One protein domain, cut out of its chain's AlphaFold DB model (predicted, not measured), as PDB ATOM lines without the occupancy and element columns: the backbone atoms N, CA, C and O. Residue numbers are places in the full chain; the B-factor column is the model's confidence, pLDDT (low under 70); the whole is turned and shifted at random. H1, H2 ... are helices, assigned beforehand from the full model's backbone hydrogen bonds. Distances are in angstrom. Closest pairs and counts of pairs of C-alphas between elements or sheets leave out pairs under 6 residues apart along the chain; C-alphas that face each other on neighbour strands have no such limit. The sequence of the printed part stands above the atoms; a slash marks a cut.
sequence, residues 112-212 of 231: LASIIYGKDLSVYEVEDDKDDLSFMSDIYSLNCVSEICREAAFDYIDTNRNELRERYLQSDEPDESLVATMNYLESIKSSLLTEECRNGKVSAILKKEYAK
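AT A GLANCE: This is residues 112 to 212 of the 231 residues of an uncharacterized protein of Neocallimastix californiae (UniProt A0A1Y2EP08). What is the main picture? A long helical hairpin, H4 and H5, makes one arm of a V, and H2 and H7, side by side and running opposite ways, make the shorter arm. H3 and H6 pack on each other where the arms meet, and little H1 packs on H2 in the opening of the V. What is it built of, and how large is it? The printed part has 101 residues with seven named helices, H1 to H7 in order along the chain, and no named strand: its class is all helix. It is compact, with a radius of gyration of the C-alphas of 14.6 A, and elongated, spanning 46 by 29 by 19 A.

HOW THE PARTS SIT: What does the first helix touch? H1, residues 113 to 116, touches H2, residues 132 to 139, the closest C-alphas being those of Ser 114 and Ile 139, 6.1 A apart. What else touches H2? H7, residues 201 to 210, touches it at a shallow tilt of 32 degrees, opposite ways; the closest C-alphas, of Ser 137 and Ser 203, are 6.3 A apart. What does H3, residues 142 to 145, touch? It touches H6, residues 195 to 198, with the closest C-alphas, of Cys 144 and Cys 197, 4.8 A apart. It touches H4, residues 147 to 170, only at the corner, with residues 149 to 153 of H4 alone; the closest C-alphas, of Asn 143 and Arg 150, are 4.4 A apart. What of the longest helix and the backbones? H4 and H5, residues 176 to 192, touch as a hairpin, at a shallow tilt of 17 degrees, opposite ways, with the closest C-alphas, of Arg 161 and Met 182, 5.5 A apart. H7 is apart from H4 and from H5. Every O i to N i+4 pair is within hydrogen-bond range in H2, H4, H5 and H7, while H1, H3 and H6 are too short for such a pair.

IN THESE COORDINATES: Where does the first helix begin? C-alpha 113, in H1, is at (542.438, 468.119, 894.993). Which helices are longest? H4 runs 34.9 A from C-alpha 147 at (535.148, 479.857, 885.013) to C-alpha 170, and H5 runs 24.6 A. H7 measures 14.3 A, ending with C-alpha 210 at (530.897, 454.719, 880.446), and H2 measures 10.8 A.

THE WHOLE: How far does it reach? The two C-alphas farthest apart, of Asp 172 and Lys 212, are 47.7 A apart, and residues 169 to 174 stand free. Is there a cut or a long link? The printed part has no cut, and the link from H1 to H2, 15 residues, is long. Where is confidence low? Residues 113 to 137 and 200 to 212 are under 70 in pLDDT; the mean of the printed part is 73.2.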
ATOM      1  N   LEU A 112     539.844 470.384 892.594       77.75
ATOM      2  CA  LEU A 112     541.269 470.704 892.448       77.75
ATOM      3  C   LEU A 112     542.147 469.661 893.119       77.75
ATOM      4  O   LEU A 112     543.162 469.262 892.562       77.75
ATOM      5  N   ALA A 113     541.713 469.157 894.274       66.62
ATOM      6  CA  ALA A 113     542.438 468.119 894.993       66.62
ATOM      7  C   ALA A 113     542.586 466.847 894.129       66.62
ATOM      8  O   ALA A 113     543.642 466.221 894.109       66.62
ATOM      9  N   SER A 114     541.580 466.538 893.300       67.00
ATOM     10  CA  SER A 114     541.628 465.446 892.321       67.00
ATOM     11  C   SER A 114     542.723 465.605 891.260       67.00
ATOM     12  O   SER A 114     542.996 464.649 890.559       67.00
ATOM     13  N   ILE A 115     543.368 466.765 891.104       66.19
ATOM     14  CA  ILE A 115     544.484 466.941 890.159       66.19
ATOM     15  C   ILE A 115     545.800 466.380 890.739       66.19
ATOM     16  O   ILE A 115     546.638 465.911 889.972       66.19
ATOM     17  N   ILE A 116     545.974 466.366 892.072       56.47
ATOM     18  CA  ILE A 116     547.197 465.874 892.743       56.47
ATOM     19  C   ILE A 116     547.164 464.372 892.999       56.47
ATOM     20  O   ILE A 116     548.173 463.698 892.800       56.47
ATOM     21  N   TYR A 117     546.015 463.825 893.391       53.12
ATOM     22  CA  TYR A 117     545.895 462.418 893.787       53.12
ATOM     23  C   TYR A 117     546.042 461.424 892.617       53.12
ATOM     24  O   TYR A 117     545.586 460.305 892.716       53.12
ATOM     25  N   GLY A 118     546.616 461.792 891.472       44.03
ATOM     26  CA  GLY A 118     546.673 460.924 890.289       44.03
ATOM     27  C   GLY A 118     547.937 460.088 890.136       44.03
ATOM     28  O   GLY A 118     547.908 459.130 889.368       44.03
ATOM     29  N   LYS A 119     549.050 460.472 890.780       37.44
ATOM     30  CA  LYS A 119     550.343 459.757 890.763       37.44
ATOM     31  C   LYS A 119     551.384 460.524 891.589       37.44
ATOM     32  O   LYS A 119     552.117 461.352 891.064       37.44
ATOM     33  N   ASP A 120     551.400 460.210 892.879       35.88
ATOM     34  CA  ASP A 120     552.541 460.290 893.797       35.88
ATOM     35  C   ASP A 120     553.254 461.654 893.989       35.88
ATOM     36  O   ASP A 120     554.157 462.048 893.250       35.88
ATOM     37  N   LEU A 121     552.900 462.321 895.094       39.25
ATOM     38  CA  LEU A 121     553.818 463.106 895.927       39.25
ATOM     39  C   LEU A 121     553.807 462.533 897.359       39.25
ATOM     40  O   LEU A 121     553.481 463.242 898.299       39.25
ATOM     41  N   SER A 122     554.055 461.229 897.493       31.55
ATOM     42  CA  SER A 122     554.502 460.439 898.656       31.55
ATOM     43  C   SER A 122     554.001 460.731 900.084       31.55
ATOM     44  O   SER A 122     554.589 460.210 901.031       31.55
ATOM     45  N   VAL A 123     552.928 461.500 900.287       36.16
ATOM     46  CA  VAL A 123     552.417 461.831 901.635       36.16
ATOM     47  C   VAL A 123     550.965 461.404 901.864       36.16
ATOM     48  O   VAL A 123     550.562 461.308 903.015       36.16
ATOM     49  N   TYR A 124     550.198 461.061 900.827       31.86
ATOM     50  CA  TYR A 124     548.811 460.610 900.998       31.86
ATOM     51  C   TYR A 124     548.512 459.469 900.021       31.86
ATOM     52  O   TYR A 124     548.774 459.599 898.819       31.86
ATOM     53  N   GLU A 125     548.042 458.338 900.546       32.78
ATOM     54  CA  GLU A 125     547.639 457.163 899.784       32.78
ATOM     55  C   GLU A 125     546.464 457.564 898.887       32.78
ATOM     56  O   GLU A 125     545.362 457.904 899.315       32.78
ATOM     57  N   VAL A 126     546.717 457.570 897.585       41.12
ATOM     58  CA  VAL A 126     545.642 457.622 896.604       41.12
ATOM     59  C   VAL A 126     544.963 456.262 896.641       41.12
ATOM     60  O   VAL A 126     545.642 455.251 896.480       41.12
ATOM     61  N   GLU A 127     543.639 456.239 896.810       41.88
ATOM     62  CA  GLU A 127     542.831 455.026 896.669       41.88
ATOM     63  C   GLU A 127     543.203 454.273 895.377       41.88
ATOM     64  O   GLU A 127     542.845 454.688 894.272       41.88
ATOM     65  N   ASP A 128     543.881 453.133 895.532       45.03
ATOM     66  CA  ASP A 128     544.362 452.234 894.464       45.03
ATOM     67  C   ASP A 128     543.201 451.619 893.628       45.03
ATOM     68  O   ASP A 128     543.412 450.861 892.681       45.03
ATOM     69  N   ASP A 129     541.951 451.968 893.963       51.03
ATOM     70  CA  ASP A 129     540.713 451.409 893.413       51.03
ATOM     71  C   ASP A 129     539.948 452.351 892.458       51.03
ATOM     72  O   ASP A 129     538.965 451.925 891.835       51.03
ATOM     73  N   LYS A 130     540.354 453.621 892.295       54.84
ATOM     74  CA  LYS A 130     539.717 454.516 891.310       54.84
ATOM     75  C   LYS A 130     540.318 454.302 889.926       54.84
ATOM     76  O   LYS A 130     541.496 454.552 889.700       54.84
ATOM     77  N   ASP A 131     539.491 453.876 888.970       64.94
ATOM     78  CA  ASP A 131     539.942 453.773 887.584       64.94
ATOM     79  C   ASP A 131     540.353 455.154 887.023       64.94
ATOM     80  O   ASP A 131     539.741 456.181 887.341       64.94
ATOM     81  N   ASP A 132     541.394 455.170 886.173       62.34
ATOM     82  CA  ASP A 132     541.977 456.372 885.526       62.34
ATOM     83  C   ASP A 132     540.916 457.299 884.907       62.34
ATOM     84  O   ASP A 132     541.087 458.500 884.709       62.34
ATOM     85  N   LEU A 133     539.799 456.700 884.545       63.22
ATOM     86  CA  LEU A 133     538.717 457.256 883.782       63.22
ATOM     87  C   LEU A 133     537.749 458.041 884.707       63.22
ATOM     88  O   LEU A 133     537.393 459.189 884.407       63.22
ATOM     89  N   SER A 134     537.378 457.480 885.859       64.94
ATOM     90  CA  SER A 134     536.643 458.140 886.947       64.94
ATOM     91  C   SER A 134     537.419 459.350 887.466       64.94
ATOM     92  O   SER A 134     536.875 460.449 887.568       64.94
ATOM     93  N   PHE A 135     538.725 459.174 887.659       66.75
ATOM     94  CA  PHE A 135     539.648 460.240 888.034       66.75
ATOM     95  C   PHE A 135     539.625 461.417 887.042       66.75
ATOM     96  O   PHE A 135     539.440 462.575 887.424       66.75
ATOM     97  N   MET A 136     539.712 461.127 885.741       68.31
ATOM     98  CA  MET A 136     539.633 462.159 884.703       68.31
ATOM     99  C   MET A 136     538.254 462.822 884.640       68.31
ATOM    100  O   MET A 136     538.155 464.027 884.409       68.31
ATOM    101  N   SER A 137     537.172 462.073 884.871       69.50
ATOM    102  CA  SER A 137     535.826 462.648 884.952       69.50
ATOM    103  C   SER A 137     535.714 463.675 886.081       69.50
ATOM    104  O   SER A 137     535.091 464.719 885.875       69.50
ATOM    105  N   ASP A 138     536.327 463.416 887.235       70.19
ATOM    106  CA  ASP A 138     536.326 464.350 888.361       70.19
ATOM    107  C   ASP A 138     537.088 465.630 888.011       70.19
ATOM    108  O   ASP A 138     536.533 466.723 888.164       70.19
ATOM    109  N   ILE A 139     538.281 465.508 887.418       72.94
ATOM    110  CA  ILE A 139     539.077 466.653 886.951       72.94
ATOM    111  C   ILE A 139     538.302 467.495 885.930       72.94
ATOM    112  O   ILE A 139     538.304 468.717 886.026       72.94
ATOM    113  N   TYR A 140     537.622 466.882 884.959       73.25
ATOM    114  CA  TYR A 140     536.923 467.608 883.888       73.25
ATOM    115  C   TYR A 140     535.462 467.949 884.198       73.25
ATOM    116  O   TYR A 140     534.747 468.424 883.314       73.25
ATOM    117  N   SER A 141     534.970 467.684 885.407       73.06
ATOM    118  CA  SER A 141     533.577 467.953 885.770       73.06
ATOM    119  C   SER A 141     533.311 469.462 885.881       73.06
ATOM    120  O   SER A 141     532.893 470.094 884.909       73.06
ATOM    121  N   LEU A 142     533.585 470.056 887.042       73.81
ATOM    122  CA  LEU A 142     533.361 471.476 887.316       73.81
ATOM    123  C   LEU A 142     534.447 472.371 886.710       73.81
ATOM    124  O   LEU A 142     534.121 473.460 886.244       73.81
ATOM    125  N   ASN A 143     535.695 471.896 886.591       77.56
ATOM    126  CA  ASN A 143     536.786 472.690 886.000       77.56
ATOM    127  C   ASN A 143     536.562 473.011 884.511       77.56
ATOM    128  O   ASN A 143     537.212 473.896 883.963       77.56
ATOM    129  N   CYS A 144     535.655 472.302 883.833       82.75
ATOM    130  CA  CYS A 144     535.315 472.603 882.446       82.75
ATOM    131  C   CYS A 144     534.224 473.664 882.300       82.75
ATOM    132  O   CYS A 144     534.286 474.483 881.382       82.75
ATOM    133  N   VAL A 145     533.240 473.661 883.199       82.62
ATOM    134  CA  VAL A 145     532.018 474.464 883.054       82.62
ATOM    135  C   VAL A 145     532.017 475.733 883.907       82.62
ATOM    136  O   VAL A 145     531.446 476.728 883.470       82.62
ATOM    137  N   SER A 146     532.678 475.733 885.069       90.19
ATOM    138  CA  SER A 146     532.860 476.930 885.899       90.19
ATOM    139  C   SER A 146     534.111 477.686 885.458       90.19
ATOM    140  O   SER A 146     535.162 477.088 885.216       90.19
ATOM    141  N   GLU A 147     533.997 479.007 885.318       89.88
ATOM    142  CA  GLU A 147     535.148 479.857 885.013       89.88
ATOM    143  C   GLU A 147     536.074 479.953 886.220       89.88
ATOM    144  O   GLU A 147     537.270 479.709 886.061       89.88
ATOM    145  N   ILE A 148     535.513 480.147 887.420       92.38
ATOM    146  CA  ILE A 148     536.276 480.162 888.675       92.38
ATOM    147  C   ILE A 148     537.060 478.861 888.863       92.38
ATOM    148  O   ILE A 148     538.264 478.907 889.106       92.38
ATOM    149  N   CYS A 149     536.423 477.693 888.719       90.69
ATOM    150  CA  CYS A 149     537.143 476.430 888.910       90.69
ATOM    151  C   CYS A 149     538.210 476.182 887.848       90.69
ATOM    152  O   CYS A 149     539.239 475.578 888.139       90.69
ATOM    153  N   ARG A 150     537.992 476.651 886.618       90.38
ATOM    154  CA  ARG A 150     538.981 476.519 885.549       90.38
ATOM    155  C   ARG A 150     540.214 477.378 885.807       90.38
ATOM    156  O   ARG A 150     541.326 476.884 885.653       90.38
ATOM    157  N   GLU A 151     540.021 478.639 886.186       91.56
ATOM    158  CA  GLU A 151     541.120 479.537 886.557       91.56
ATOM    159  C   GLU A 151     541.878 478.994 887.768       91.56
ATOM    160  O   GLU A 151     543.097 478.852 887.718       91.56
ATOM    161  N   ALA A 152     541.151 478.560 888.798       90.62
ATOM    162  CA  ALA A 152     541.741 477.936 889.972       90.62
ATOM    163  C   ALA A 152     542.553 476.676 889.630       90.62
ATOM    164  O   ALA A 152     543.645 476.478 890.156       90.62
ATOM    165  N   ALA A 153     542.064 475.842 888.706       89.31
ATOM    166  CA  ALA A 153     542.804 474.681 888.220       89.31
ATOM    167  C   ALA A 153     544.094 475.076 887.495       89.31
ATOM    168  O   ALA A 153     545.103 474.392 887.648       89.31
ATOM    169  N   PHE A 154     544.097 476.174 886.735       90.38
ATOM    170  CA  PHE A 154     545.313 476.676 886.095       90.38
ATOM    171  C   PHE A 154     546.345 477.153 887.105       90.38
ATOM    172  O   PHE A 154     547.493 476.712 887.027       90.38
ATOM    173  N   ASP A 155     545.939 477.991 888.056       89.88
ATOM    174  CA  ASP A 155     546.832 478.514 889.094       89.88
ATOM    175  C   ASP A 155     547.432 477.377 889.926       89.88
ATOM    176  O   ASP A 155     548.634 477.348 890.214       89.88
ATOM    177  N   TYR A 156     546.602 476.392 890.255       86.19
ATOM    178  CA  TYR A 156     547.013 475.222 891.009       86.19
ATOM    179  C   TYR A 156     547.991 474.332 890.229       86.19
ATOM    180  O   TYR A 156     549.024 473.929 890.769       86.19
ATOM    181  N   ILE A 157     547.715 474.066 888.946       86.69
ATOM    182  CA  ILE A 157     548.618 473.323 888.056       86.69
ATOM    183  C   ILE A 157     549.965 474.041 887.923       86.69
ATOM    184  O   ILE A 157     551.012 473.400 888.022       86.69
ATOM    185  N   ASP A 158     549.954 475.357 887.710       89.19
ATOM    186  CA  ASP A 158     551.177 476.136 887.521       89.19
ATOM    187  C   ASP A 158     552.034 476.159 888.787       89.19
ATOM    188  O   ASP A 158     553.250 475.970 888.703       89.19
ATOM    189  N   THR A 159     551.408 476.320 889.955       85.50
ATOM    190  CA  THR A 159     552.088 476.261 891.259       85.50
ATOM    191  C   THR A 159     552.778 474.910 891.449       85.50
ATOM    192  O   THR A 159     553.999 474.860 891.599       85.50
ATOM    193  N   ASN A 160     552.034 473.809 891.311       82.06
ATOM    194  CA  ASN A 160     552.577 472.456 891.468       82.06
ATOM    195  C   ASN A 160     553.691 472.154 890.460       82.06
ATOM    196  O   ASN A 160     554.721 471.566 890.793       82.06
ATOM    197  N   ARG A 161     553.519 472.577 889.206       87.00
ATOM    198  CA  ARG A 161     554.527 472.367 888.168       87.00
ATOM    199  C   ARG A 161     555.808 473.151 888.448       87.00
ATOM    200  O   ARG A 161     556.892 472.636 888.177       87.00
ATOM    201  N   ASN A 162     555.707 474.362 888.991       86.94
ATOM    202  CA  ASN A 162     556.874 475.138 889.402       86.94
ATOM    203  C   ASN A 162     557.603 474.476 890.577       86.94
ATOM    204  O   ASN A 162     558.821 474.340 890.515       86.94
ATOM    205  N   GLU A 163     556.886 473.965 891.578       84.50
ATOM    206  CA  GLU A 163     557.492 473.222 892.694       84.50
ATOM    207  C   GLU A 163     558.183 471.928 892.239       84.50
ATOM    208  O   GLU A 163     559.284 471.600 892.689       84.50
ATOM    209  N   LEU A 164     557.567 471.173 891.322       84.00
ATOM    210  CA  LEU A 164     558.187 469.993 890.706       84.00
ATOM    211  C   LEU A 164     559.445 470.372 889.920       84.00
ATOM    212  O   LEU A 164     560.455 469.673 889.984       84.00
ATOM    213  N   ARG A 165     559.404 471.498 889.205       86.19
ATOM    214  CA  ARG A 165     560.551 472.017 888.463       86.19
ATOM    215  C   ARG A 165     561.688 472.426 889.394       86.19
ATOM    216  O   ARG A 165     562.836 472.128 889.084       86.19
ATOM    217  N   GLU A 166     561.398 473.094 890.505       87.50
ATOM    218  CA  GLU A 166     562.406 473.459 891.504       87.50
ATOM    219  C   GLU A 166     563.065 472.219 892.111       87.50
ATOM    220  O   GLU A 166     564.291 472.150 892.151       87.50
ATOM    221  N   ARG A 167     562.273 471.200 892.476       83.00
ATOM    222  CA  ARG A 167     562.790 469.904 892.946       83.00
ATOM    223  C   ARG A 167     563.664 469.215 891.904       83.00
ATOM    224  O   ARG A 167     564.758 468.767 892.226       83.00
ATOM    225  N   TYR A 168     563.224 469.192 890.648       84.25
ATOM    226  CA  TYR A 168     564.005 468.637 889.546       84.25
ATOM    227  C   TYR A 168     565.347 469.365 889.360       84.25
ATOM    228  O   TYR A 168     566.369 468.721 889.153       84.25
ATOM    229  N   LEU A 169     565.370 470.700 889.472       89.06
ATOM    230  CA  LEU A 169     566.595 471.503 889.361       89.06
ATOM    231  C   LEU A 169     567.560 471.324 890.543       89.06
ATOM    232  O   LEU A 169     568.747 471.604 890.394       89.06
ATOM    233  N   GLN A 170     567.052 470.910 891.704       88.81
ATOM    234  CA  GLN A 170     567.843 470.627 892.903       88.81
ATOM    235  C   GLN A 170     568.332 469.174 892.970       88.81
ATOM    236  O   GLN A 170     569.171 468.866 893.813       88.81
ATOM    237  N   SER A 171     567.812 468.291 892.116       85.31
ATOM    238  CA  SER A 171     568.199 466.884 892.088       85.31
ATOM    239  C   SER A 171     569.571 466.699 891.440       85.31
ATOM    240  O   SER A 171     569.840 467.230 890.362       85.31
ATOM    241  N   ASP A 172     570.421 465.892 892.077       87.44
ATOM    242  CA  ASP A 172     571.731 465.512 891.538       87.44
ATOM    243  C   ASP A 172     571.612 464.565 890.328       87.44
ATOM    244  O   ASP A 172     572.519 464.492 889.495       87.44
ATOM    245  N   GLU A 173     570.481 463.861 890.203       88.69
ATOM    246  CA  GLU A 173     570.183 462.951 889.096       88.69
ATOM    247  C   GLU A 173     568.870 463.334 888.388       88.69
ATOM    248  O   GLU A 173     567.911 463.757 889.041       88.69
ATOM    249  N   PRO A 174     568.780 463.187 887.051       81.81
ATOM    250  CA  PRO A 174     567.540 463.434 886.328       81.81
ATOM    251  C   PRO A 174     566.433 462.469 886.769       81.81
ATOM    252  O   PRO A 174     566.519 461.267 886.527       81.81
ATOM    253  N   ASP A 175     565.365 463.007 887.353       82.12
ATOM    254  CA  ASP A 175     564.176 462.232 887.705       82.12
ATOM    255  C   ASP A 175     563.145 462.285 886.563       82.12
ATOM    256  O   ASP A 175     562.439 463.280 886.364       82.12
ATOM    257  N   GLU A 176     563.078 461.209 885.774       83.06
ATOM    258  CA  GLU A 176     562.119 461.073 884.669       83.06
ATOM    259  C   GLU A 176     560.657 461.062 885.149       83.06
ATOM    260  O   GLU A 176     559.771 461.474 884.395       83.06
ATOM    261  N   SER A 177     560.398 460.655 886.399       80.31
ATOM    262  CA  SER A 177     559.060 460.666 886.997       80.31
ATOM    263  C   SER A 177     558.559 462.099 887.167       80.31
ATOM    264  O   SER A 177     557.464 462.432 886.713       80.31
ATOM    265  N   LEU A 178     559.401 462.999 887.696       79.56
ATOM    266  CA  LEU A 178     559.054 464.421 887.825       79.56
ATOM    267  C   LEU A 178     558.755 465.056 886.463       79.56
ATOM    268  O   LEU A 178     557.804 465.829 886.326       79.56
ATOM    269  N   VAL A 179     559.532 464.712 885.432       82.81
ATOM    270  CA  VAL A 179     559.302 465.202 884.063       82.81
ATOM    271  C   VAL A 179     557.970 464.694 883.509       82.81
ATOM    272  O   VAL A 179     557.216 465.473 882.917       82.81
ATOM    273  N   ALA A 180     557.653 463.414 883.711       82.00
ATOM    274  CA  ALA A 180     556.381 462.837 883.297       82.00
ATOM    275  C   ALA A 180     555.195 463.532 883.987       82.00
ATOM    276  O   ALA A 180     554.247 463.926 883.302       82.00
ATOM    277  N   THR A 181     555.280 463.776 885.297       81.00
ATOM    278  CA  THR A 181     554.242 464.478 886.065       81.00
ATOM    279  C   THR A 181     554.065 465.923 885.600       81.00
ATOM    280  O   THR A 181     552.939 466.357 885.356       81.00
ATOM    281  N   MET A 182     555.150 466.668 885.367       84.12
ATOM    282  CA  MET A 182     555.060 468.035 884.830       84.12
ATOM    283  C   MET A 182     554.383 468.086 883.452       84.12
ATOM    284  O   MET A 182     553.597 468.996 883.185       84.12
ATOM    285  N   ASN A 183     554.673 467.123 882.572       85.00
ATOM    286  CA  ASN A 183     554.038 467.027 881.255       85.00
ATOM    287  C   ASN A 183     552.561 466.627 881.355       85.00
ATOM    288  O   ASN A 183     551.731 467.119 880.590       85.00
ATOM    289  N   TYR A 184     552.227 465.753 882.304       82.75
ATOM    290  CA  TYR A 184     550.853 465.361 882.582       82.75
ATOM    291  C   TYR A 184     550.003 466.557 883.034       82.75
ATOM    292  O   TYR A 184     548.942 466.811 882.459       82.75
ATOM    293  N   LEU A 185     550.508 467.355 883.978       83.69
ATOM    294  CA  LEU A 185     549.852 468.580 884.439       83.69
ATOM    295  C   LEU A 185     549.632 469.587 883.293       83.69
ATOM    296  O   LEU A 185     548.545 470.149 883.152       83.69
ATOM    297  N   GLU A 186     550.623 469.763 882.414       86.44
ATOM    298  CA  GLU A 186     550.496 470.622 881.227       86.44
ATOM    299  C   GLU A 186     549.433 470.104 880.239       86.44
ATOM    300  O   GLU A 186     548.699 470.889 879.628       86.44
ATOM    301  N   SER A 187     549.300 468.782 880.102       84.12
ATOM    302  CA  SER A 187     548.259 468.154 879.280       84.12
ATOM    303  C   SER A 187     546.855 468.413 879.836       84.12
ATOM    304  O   SER A 187     545.940 468.760 879.077       84.12
ATOM    305  N   ILE A 188     546.678 468.324 881.162       83.75
ATOM    306  CA  ILE A 188     545.416 468.693 881.822       83.75
ATOM    307  C   ILE A 188     545.093 470.157 881.529       83.75
ATOM    308  O   ILE A 188     544.012 470.451 881.012       83.75
ATOM    309  N   LYS A 189     546.041 471.069 881.782       87.56
ATOM    310  CA  LYS A 189     545.876 472.508 881.534       87.56
ATOM    311  C   LYS A 189     545.479 472.797 880.086       87.56
ATOM    312  O   LYS A 189     544.515 473.519 879.835       87.56
ATOM    313  N   SER A 190     546.169 472.178 879.131       88.38
ATOM    314  CA  SER A 190     545.872 472.310 877.701       88.38
ATOM    315  C   SER A 190     544.456 471.839 877.362       88.38
ATOM    316  O   SER A 190     543.742 472.500 876.611       88.38
ATOM    317  N   SER A 191     544.018 470.727 877.954       85.38
ATOM    318  CA  SER A 191     542.675 470.175 877.749       85.38
ATOM    319  C   SER A 191     541.583 471.088 878.314       85.38
ATOM    320  O   SER A 191     540.548 471.292 877.675       85.38
ATOM    321  N   LEU A 192     541.833 471.695 879.475       86.31
ATOM    322  CA  LEU A 192     540.930 472.646 880.127       86.31
ATOM    323  C   LEU A 192     540.750 473.957 879.331       86.31
ATOM    324  O   LEU A 192     539.721 474.621 879.449       86.31
ATOM    325  N   LEU A 193     541.712 474.322 878.474       87.31
ATOM    326  CA  LEU A 193     541.618 475.491 877.587       87.31
ATOM    327  C   LEU A 193     540.734 475.265 876.352       87.31
ATOM    328  O   LEU A 193     540.364 476.234 875.685       87.31
ATOM    329  N   THR A 194     540.400 474.016 876.027       87.56
ATOM    330  CA  THR A 194     539.658 473.693 874.804       87.56
ATOM    331  C   THR A 194     538.209 474.185 874.851       87.56
ATOM    332  O   THR A 194     537.538 474.157 875.884       87.56
ATOM    333  N   GLU A 195     537.674 474.562 873.688       84.25
ATOM    334  CA  GLU A 195     536.244 474.861 873.530       84.25
ATOM    335  C   GLU A 195     535.360 473.652 873.864       84.25
ATOM    336  O   GLU A 195     534.221 473.794 874.302       84.25
ATOM    337  N   GLU A 196     535.864 472.435 873.684       82.12
ATOM    338  CA  GLU A 196     535.141 471.211 874.026       82.12
ATOM    339  C   GLU A 196     534.938 471.085 875.535       82.12
ATOM    340  O   GLU A 196     533.850 470.704 875.973       82.12
ATOM    341  N   CYS A 197     535.946 471.448 876.326       84.06
ATOM    342  CA  CYS A 197     535.838 471.517 877.775       84.06
ATOM    343  C   CYS A 197     534.870 472.633 878.190       84.06
ATOM    344  O   CYS A 197     533.874 472.352 878.850       84.06
ATOM    345  N   ARG A 198     535.047 473.857 877.679       84.00
ATOM    346  CA  ARG A 198     534.173 475.007 877.998       84.00
ATOM    347  C   ARG A 198     532.694 474.764 877.702       84.00
ATOM    348  O   ARG A 198     531.823 475.213 878.435       84.00
ATOM    349  N   ASN A 199     532.406 474.017 876.639       81.94
ATOM    350  CA  ASN A 199     531.043 473.661 876.254       81.94
ATOM    351  C   ASN A 199     530.525 472.380 876.948       81.94
ATOM    352  O   ASN A 199     529.502 471.832 876.532       81.94
ATOM    353  N   GLY A 200     531.242 471.852 877.950       69.94
ATOM    354  CA  GLY A 200     530.888 470.644 878.708       69.94
ATOM    355  C   GLY A 200     530.913 469.343 877.893       69.94
ATOM    356  O   GLY A 200     530.425 468.305 878.348       69.94
ATOM    357  N   LYS A 201     531.458 469.369 876.670       69.00
ATOM    358  CA  LYS A 201     531.476 468.214 875.761       69.00
ATOM    359  C   LYS A 201     532.463 467.148 876.215       69.00
ATOM    360  O   LYS A 201     532.160 465.973 876.040       69.00
ATOM    361  N   VAL A 202     533.583 467.529 876.831       66.44
ATOM    362  CA  VAL A 202     534.563 466.580 877.394       66.44
ATOM    363  C   VAL A 202     533.902 465.706 878.461       66.44
ATOM    364  O   VAL A 202     533.906 464.481 878.348       66.44
ATOM    365  N   SER A 203     533.206 466.318 879.423       60.47
ATOM    366  CA  SER A 203     532.488 465.594 880.478       60.47
ATOM    367  C   SER A 203     531.361 464.713 879.908       60.47
ATOM    368  O   SER A 203     531.069 463.647 880.447       60.47
ATOM    369  N   ALA A 204     530.731 465.115 878.796       60.62
ATOM    370  CA  ALA A 204     529.701 464.327 878.112       60.62
ATOM    371  C   ALA A 204     530.262 463.138 877.307       60.62
ATOM    372  O   ALA A 204     529.635 462.077 877.278       60.62
ATOM    373  N   ILE A 205     531.420 463.299 876.658       63.31
ATOM    374  CA  ILE A 205     532.123 462.225 875.939       63.31
ATOM    375  C   ILE A 205     532.558 461.156 876.933       63.31
ATOM    376  O   ILE A 205     532.204 459.995 876.734       63.31
ATOM    377  N   LEU A 206     533.198 461.570 878.030       63.12
ATOM    378  CA  LEU A 206     533.572 460.689 879.133       63.12
ATOM    379  C   LEU A 206     532.333 459.918 879.617       63.12
ATOM    380  O   LEU A 206     532.270 458.705 879.439       63.12
ATOM    381  N   LYS A 207     531.259 460.606 880.042       62.09
ATOM    382  CA  LYS A 207     529.968 459.986 880.437       62.09
ATOM    383  C   LYS A 207     529.406 458.976 879.423       62.09
ATOM    384  O   LYS A 207     528.831 457.962 879.818       62.09
ATOM    385  N   LYS A 208     529.546 459.234 878.120       60.06
ATOM    386  CA  LYS A 208     529.028 458.365 877.049       60.06
ATOM    387  C   LYS A 208     529.890 457.124 876.813       60.06
ATOM    388  O   LYS A 208     529.346 456.091 876.418       60.06
ATOM    389  N   GLU A 209     531.198 457.201 877.031       60.16
ATOM    390  CA  GLU A 209     532.072 456.029 876.983       60.16
ATOM    391  C   GLU A 209     531.758 455.049 878.126       60.16
ATOM    392  O   GLU A 209     531.736 453.845 877.871       60.16
ATOM    393  N   TYR A 210     531.335 455.542 879.300       50.69
ATOM    394  CA  TYR A 210     530.897 454.719 880.446       50.69
ATOM    395  C   TYR A 210     529.520 454.073 880.308       50.69
ATOM    396  O   TYR A 210     529.262 453.025 880.892       50.69
ATOM    397  N   ALA A 211     528.604 454.680 879.548       51.00
ATOM    398  CA  ALA A 211     527.266 454.119 879.354       51.00
ATOM    399  C   ALA A 211     527.262 452.884 878.430       51.00
ATOM    400  O   ALA A 211     526.227 452.230 878.269       51.00
ATOM    401  N   LYS A 212     528.394 452.559 877.790       45.16
ATOM    402  CA  LYS A 212     528.528 451.332 877.004       45.16
ATOM    403  C   LYS A 212     528.715 450.153 877.967       45.16
ATOM    404  O   LYS A 212     529.693 450.143 878.709       45.16
TER     405      LYS A 212